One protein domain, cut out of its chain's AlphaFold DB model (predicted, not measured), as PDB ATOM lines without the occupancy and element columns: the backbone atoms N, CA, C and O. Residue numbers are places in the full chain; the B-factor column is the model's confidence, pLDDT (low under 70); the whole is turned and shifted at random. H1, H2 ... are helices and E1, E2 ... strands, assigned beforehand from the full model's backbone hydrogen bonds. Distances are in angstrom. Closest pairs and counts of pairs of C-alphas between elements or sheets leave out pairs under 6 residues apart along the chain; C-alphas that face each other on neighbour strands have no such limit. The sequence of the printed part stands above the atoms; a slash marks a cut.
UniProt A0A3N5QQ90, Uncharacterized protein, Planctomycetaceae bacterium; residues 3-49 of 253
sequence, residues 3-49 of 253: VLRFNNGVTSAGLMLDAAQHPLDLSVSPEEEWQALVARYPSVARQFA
ATOM      1  N   VAL A   3     120.170 140.549 146.463       95.62
ATOM      2  CA  VAL A   3     120.588 141.215 147.704       95.62
ATOM      3  C   VAL A   3     121.373 140.186 148.522       95.62
ATOM      4  O   VAL A   3     120.798 139.253 149.074       95.62
ATOM      5  N   LEU A   4     122.699 140.304 148.532       95.50
ATOM      6  CA  LEU A   4     123.640 139.334 149.095       95.50
ATOM      7  C   LEU A   4     124.457 140.005 150.201       95.50
ATOM      8  O   LEU A   4     125.404 140.749 149.941       95.50
ATOM      9  N   ARG A   5     124.050 139.770 151.448       94.75
ATOM     10  CA  ARG A   5     124.642 140.392 152.634       94.75
ATOM     11  C   ARG A   5     125.933 139.683 153.050       94.75
ATOM     12  O   ARG A   5     125.947 138.465 153.208       94.75
ATOM     13  N   PHE A   6     126.981 140.456 153.312       94.50
ATOM     14  CA  PHE A   6     128.193 139.992 153.983       94.50
ATOM     15  C   PHE A   6     128.073 140.155 155.509       94.50
ATOM     16  O   PHE A   6     127.265 140.933 156.024       94.50
ATOM     17  N   ASN A   7     128.913 139.445 156.263       94.94
ATOM     18  CA  ASN A   7     128.919 139.461 157.733       94.94
ATOM     19  C   ASN A   7     129.612 140.695 158.357       94.94
ATOM     20  O   ASN A   7     129.892 140.696 159.551       94.94
ATOM     21  N   ASN A   8     129.877 141.742 157.573       92.12
ATOM     22  CA  ASN A   8     130.593 142.956 157.987       92.12
ATOM     23  C   ASN A   8     129.776 144.249 157.779       92.12
ATOM     24  O   ASN A   8     130.339 145.339 157.766       92.12
ATOM     25  N   GLY A   9     128.463 144.130 157.565       90.31
ATOM     26  CA  GLY A   9     127.580 145.273 157.309       90.31
ATOM     27  C   GLY A   9     127.522 145.729 155.846       90.31
ATOM     28  O   GLY A   9     126.677 146.554 155.518       90.31
ATOM     29  N   VAL A  10     128.340 145.165 154.950       93.69
ATOM     30  CA  VAL A  10     128.265 145.427 153.502       93.69
ATOM     31  C   VAL A  10     127.278 144.463 152.840       93.69
ATOM     32  O   VAL A  10     127.200 143.288 153.200       93.69
ATOM     33  N   THR A  11     126.551 144.938 151.830       94.50
ATOM     34  CA  THR A  11     125.654 144.116 151.007       94.50
ATOM     35  C   THR A  11     125.976 144.318 149.531       94.50
ATOM     36  O   THR A  11     126.024 145.448 149.056       94.50
ATOM     37  N   SER A  12     126.181 143.224 148.795       95.19
ATOM     38  CA  SER A  12     126.187 143.248 147.332       95.19
ATOM     39  C   SER A  12     124.745 143.240 146.833       95.19
ATOM     40  O   SER A  12     123.987 142.322 147.141       95.19
ATOM     41  N   ALA A  13     124.358 144.246 146.057       95.25
ATOM     42  CA  ALA A  13     123.028 144.338 145.475       95.25
ATOM     43  C   ALA A  13     123.107 144.758 144.007       95.25
ATOM     44  O   ALA A  13     124.038 145.449 143.595       95.25
ATOM     45  N   GLY A  14     122.130 144.326 143.217       95.00
ATOM     46  CA  GLY A  14     122.090 144.633 141.794       95.00
ATOM     47  C   GLY A  14     120.862 144.077 141.088       95.00
ATOM     48  O   GLY A  14     120.082 143.295 141.644       95.00
ATOM     49  N   LEU A  15     120.675 144.497 139.839       94.69
ATOM     50  CA  LEU A  15     119.598 144.030 138.973       94.69
ATOM     51  C   LEU A  15     120.181 143.434 137.693       94.69
ATOM     52  O   LEU A  15     121.107 143.984 137.109       94.69
ATOM     53  N   MET A  16     119.585 142.329 137.252       94.75
ATOM     54  CA  MET A  16     119.712 141.840 135.884       94.75
ATOM     55  C   MET A  16     118.415 142.196 135.170       94.75
ATOM     56  O   MET A  16     117.328 141.957 135.710       94.75
ATOM     57  N   LEU A  17     118.535 142.828 134.007       94.00
ATOM     58  CA  LEU A  17     117.406 143.349 133.250       94.00
ATOM     59  C   LEU A  17     117.285 142.602 131.923       94.00
ATOM     60  O   LEU A  17     118.277 142.365 131.234       94.00
ATOM     61  N   ASP A  18     116.051 142.266 131.553       93.38
ATOM     62  CA  ASP A  18     115.748 141.800 130.204       93.38
ATOM     63  C   ASP A  18     115.910 142.973 129.231       93.38
ATOM     64  O   ASP A  18     115.080 143.884 129.206       93.38
ATOM     65  N   ALA A  19     116.969 142.937 128.420       91.94
ATOM     66  CA  ALA A  19     117.310 143.999 127.477       91.94
ATOM     67  C   ALA A  19     116.238 144.250 126.399       91.94
ATOM     68  O   ALA A  19     116.266 145.301 125.762       91.94
ATOM     69  N   ALA A  20     115.301 143.319 126.173       90.75
ATOM     70  CA  ALA A  20     114.168 143.549 125.276       90.75
ATOM     71  C   ALA A  20     113.081 144.424 125.925       90.75
ATOM     72  O   ALA A  20     112.390 145.165 125.230       90.75
ATOM     73  N   GLN A  21     112.927 144.345 127.250       91.38
ATOM     74  CA  GLN A  21     111.951 145.132 128.018       91.38
ATOM     75  C   GLN A  21     112.558 146.418 128.594       91.38
ATOM     76  O   GLN A  21     111.856 147.411 128.771       91.38
ATOM     77  N   HIS A  22     113.856 146.386 128.886       92.50
ATOM     78  CA  HIS A  22     114.648 147.462 129.469       92.50
ATOM     79  C   HIS A  22     115.911 147.661 128.616       92.50
ATOM     80  O   HIS A  22     116.992 147.206 129.002       92.50
ATOM     81  N   PRO A  23     115.785 148.249 127.411       93.19
ATOM     82  CA  PRO A  23     116.930 148.486 126.542       93.19
ATOM     83  C   PRO A  23     117.923 149.448 127.199       93.19
ATOM     84  O   PRO A  23     117.534 150.355 127.931       93.19
ATOM     85  N   LEU A  24     119.211 149.253 126.910       93.12
ATOM     86  CA  LEU A  24     120.277 150.099 127.438       93.12
ATOM     87  C   LEU A  24     120.112 151.543 126.944       93.12
ATOM     88  O   LEU A  24     120.281 151.809 125.755       93.12
ATOM     89  N   ASP A  25     119.864 152.463 127.874       93.62
ATOM     90  CA  ASP A  25     119.842 153.902 127.621       93.62
ATOM     91  C   ASP A  25     121.092 154.568 128.210       93.62
ATOM     92  O   ASP A  25     121.240 154.729 129.424       93.62
ATOM     93  N   LEU A  26     122.019 154.955 127.331       94.19
ATOM     94  CA  LEU A  26     123.271 155.600 127.724       94.19
ATOM     95  C   LEU A  26     123.092 157.050 128.198       94.19
ATOM     96  O   LEU A  26     124.034 157.595 128.770       94.19
ATOM     97  N   SER A  27     121.923 157.659 127.978       96.38
ATOM     98  CA  SER A  27     121.620 159.008 128.470       96.38
ATOM     99  C   SER A  27     121.283 159.037 129.964       96.38
ATOM    100  O   SER A  27     121.421 160.082 130.591       96.38
ATOM    101  N   VAL A  28     120.905 157.888 130.535       96.12
ATOM    102  CA  VAL A  28     120.612 157.716 131.963       96.12
ATOM    103  C   VAL A  28     121.846 157.157 132.671       96.12
ATOM    104  O   VAL A  28     122.469 156.195 132.195       96.12
ATOM    105  N   SER A  29     122.216 157.750 133.806       96.25
ATOM    106  CA  SER A  29     123.307 157.241 134.644       96.25
ATOM    107  C   SER A  29     122.913 155.937 135.364       96.25
ATOM    108  O   SER A  29     121.727 155.699 135.610       96.25
ATOM    109  N   PRO A  30     123.876 155.070 135.734       95.38
ATOM    110  CA  PRO A  30     123.588 153.873 136.531       95.38
ATOM    111  C   PRO A  30     122.840 154.176 137.838       95.38
ATOM    112  O   PRO A  30     121.976 153.404 138.251       95.38
ATOM    113  N   GLU A  31     123.155 155.301 138.480       94.56
ATOM    114  CA  GLU A  31     122.509 155.774 139.700       94.56
ATOM    115  C   GLU A  31     121.034 156.125 139.469       94.56
ATOM    116  O   GLU A  31     120.171 155.665 140.216       94.56
ATOM    117  N   GLU A  32     120.722 156.894 138.426       95.88
ATOM    118  CA  GLU A  32     119.339 157.249 138.082       95.88
ATOM    119  C   GLU A  32     118.515 156.013 137.694       95.88
ATOM    120  O   GLU A  32     117.375 155.867 138.141       95.88
ATOM    121  N   GLU A  33     119.097 155.091 136.919       95.88
ATOM    122  CA  GLU A  33     118.449 153.831 136.535       95.88
ATOM    123  C   GLU A  33     118.149 152.960 137.765       95.88
ATOM    124  O   GLU A  33     117.031 152.458 137.916       95.88
ATOM    125  N   TRP A  34     119.110 152.833 138.687       95.19
ATOM    126  CA  TRP A  34     118.913 152.147 139.963       95.19
ATOM    127  C   TRP A  34     117.762 152.762 140.762       95.19
ATOM    128  O   TRP A  34     116.851 152.040 141.173       95.19
ATOM    129  N   GLN A  35     117.768 154.086 140.953       94.50
ATOM    130  CA  GLN A  35     116.733 154.773 141.729       94.50
ATOM    131  C   GLN A  35     115.347 154.594 141.105       94.50
ATOM    132  O   GLN A  35     114.395 154.256 141.811       94.50
ATOM    133  N   ALA A  36     115.229 154.729 139.781       94.81
ATOM    134  CA  ALA A  36     113.969 154.523 139.072       94.81
ATOM    135  C   ALA A  36     113.439 153.085 139.229       94.81
ATOM    136  O   ALA A  36     112.247 152.874 139.479       94.81
ATOM    137  N   LEU A  37     114.318 152.083 139.121       94.88
ATOM    138  CA  LEU A  37     113.950 150.673 139.268       94.88
ATOM    139  C   LEU A  37     113.556 150.323 140.703       94.88
ATOM    140  O   LEU A  37     112.570 149.616 140.908       94.88
ATOM    141  N   VAL A  38     114.292 150.822 141.696       95.31
ATOM    142  CA  VAL A  38     114.004 150.590 143.116       95.31
ATOM    143  C   VAL A  38     112.701 151.274 143.532       95.31
ATOM    144  O   VAL A  38     111.860 150.639 144.172       95.31
ATOM    145  N   ALA A  39     112.480 152.524 143.114       95.19
ATOM    146  CA  ALA A  39     111.274 153.291 143.433       95.19
ATOM    147  C   ALA A  39     109.985 152.638 142.905       95.19
ATOM    148  O   ALA A  39     108.915 152.803 143.493       95.19
ATOM    149  N   ARG A  40     110.079 151.834 141.836       95.31
ATOM    150  CA  ARG A  40     108.951 151.057 141.300       95.31
ATOM    151  C   ARG A  40     108.407 150.017 142.286       95.31
ATOM    152  O   ARG A  40     107.247 149.620 142.165       95.31
ATOM    153  N   TYR A  41     109.212 149.568 143.249       95.19
ATOM    154  CA  TYR A  41     108.851 148.514 144.198       95.19
ATOM    155  C   TYR A  41     109.010 149.008 145.646       95.19
ATOM    156  O   TYR A  41     110.093 148.886 146.219       95.19
ATOM    157  N   PRO A  42     107.940 149.504 146.304       96.06
ATOM    158  CA  PRO A  42     108.039 150.114 147.635       96.06
ATOM    159  C   PRO A  42     108.660 149.220 148.719       96.06
ATOM    160  O   PRO A  42     109.322 149.712 149.628       96.06
ATOM    161  N   SER A  43     108.459 147.900 148.645       95.50
ATOM    162  CA  SER A  43     109.084 146.941 149.567       95.50
ATOM    163  C   SER A  43     110.593 146.797 149.368       95.50
ATOM    164  O   SER A  43     111.297 146.493 150.326       95.50
ATOM    165  N   VAL A  44     111.085 147.014 148.149       94.81
ATOM    166  CA  VAL A  44     112.512 147.041 147.824       94.81
ATOM    167  C   VAL A  44     113.098 148.387 148.229       94.81
ATOM    168  O   VAL A  44     114.101 148.411 148.928       94.81
ATOM    169  N   ALA A  45     112.434 149.498 147.893       95.88
ATOM    170  CA  ALA A  45     112.877 150.838 148.275       95.88
ATOM    171  C   ALA A  45     113.121 150.978 149.783       95.88
ATOM    172  O   ALA A  45     114.149 151.507 150.190       95.88
ATOM    173  N   ARG A  46     112.242 150.409 150.622       96.06
ATOM    174  CA  ARG A  46     112.444 150.392 152.081       96.06
ATOM    175  C   ARG A  46     113.717 149.670 152.533       96.06
ATOM    176  O   ARG A  46     114.253 150.034 153.567       96.06
ATOM    177  N   GLN A  47     114.194 148.663 151.799       93.94
ATOM    178  CA  GLN A  47     115.430 147.948 152.153       93.94
ATOM    179  C   GLN A  47     116.686 148.792 151.909       93.94
ATOM    180  O   GLN A  47     117.705 148.547 152.544       93.94
ATOM    181  N   PHE A  48     116.606 149.775 151.006       94.12
ATOM    182  CA  PHE A  48     117.725 150.627 150.593       94.12
ATOM    183  C   PHE A  48     117.584 152.087 151.052       94.12
ATOM    184  O   PHE A  48     118.393 152.925 150.668       94.12
ATOM    185  N   ALA A  49     116.554 152.410 151.843       93.69
ATOM    186  CA  ALA A  49     116.261 153.786 152.247       93.69
ATOM    187  C   ALA A  49     117.392 154.405 153.086       93.69
ATOM    188  O   ALA A  49     117.745 155.559 152.870       93.69
TER     189      ALA A  49
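Overview. This is residues 3 to 49 of the 253 residues of an uncharacterized protein of Planctomycetaceae bacterium (UniProt A0A3N5QQ90). This is a loose, open hook: a small hairpin of two short strands, E1 and E2, runs on into a long loop, residues 15 to 29, and the chain then folds back through two helices, H1 and H2, set as a V. Residues 16 to 24 and 26 to 32 stick out from the rest, and H2 stays apart from both strands. The printed part has 47 residues, with two named strands and then two named helices in the order E1, E2, H1, H2; the sheet, E1 - E2, is antiparallel, and the class is mixed, helices and strands. The whole is loose, with a radius of gyration of the C-alphas of 12.4 A, and elongated, spanning 35 by 19 by 18 A.

Along the chain. Find C-alpha 3 at (120.588, 141.215, 147.704), where E1 begins; it covers residues 3 to 5 and is 6.4 A long. E2, residues 11 to 14, measures 9.9 A and ends at C-alpha 14, (122.090, 144.633, 141.794). From C-alpha 30 at (123.588, 153.873, 136.531), H1 runs 14.1 A through residues 30 to 39. H2 takes residues 42 to 48, is 10.1 A long and ends at C-alpha 48, (117.725, 150.627, 150.593).

Arrangement. Begin at the hairpin of E1 and E2, antiparallel neighbours whose directions differ by 166 degrees. Look for N 4 and O 12, 2.8 A apart, and N 12 and O 4, also 2.8 A, both pairs within hydrogen-bond range. The C-alphas of Arg 5 and Thr 11 face each other at 4.2 A. Further out, H1 and H2 only just touch, and only at the corner by their link, with 3 pairs of C-alphas within 8 A; the closest C-alphas are those of Val 38 and Ala 45, 5.3 A apart. They run opposite ways at a steep tilt of 46 degrees. E1 is apart from H1 and from H2, and E2 is apart from H2. In H1 every O i to N i+4 pair is within hydrogen-bond range; in H2, 1 of 3 is, beside 2 of 4 O i to N i+3 pairs.

Size, cuts and confidence. Look to the C-alphas of Asn 8 and Ala 20 for the two farthest apart, 36.6 A. The link from E2 to H1, 15 residues, is long; those from E1 to E2 and from H1 to H2 are tight. Residues 16 to 24 stand free, as do residues 26 to 32, of which 30 to 32 belong to H1. The printed part has no cut. In the B-factor column you will find a mean pLDDT of the printed part of 94.5, and no printed residue of this model is under 70.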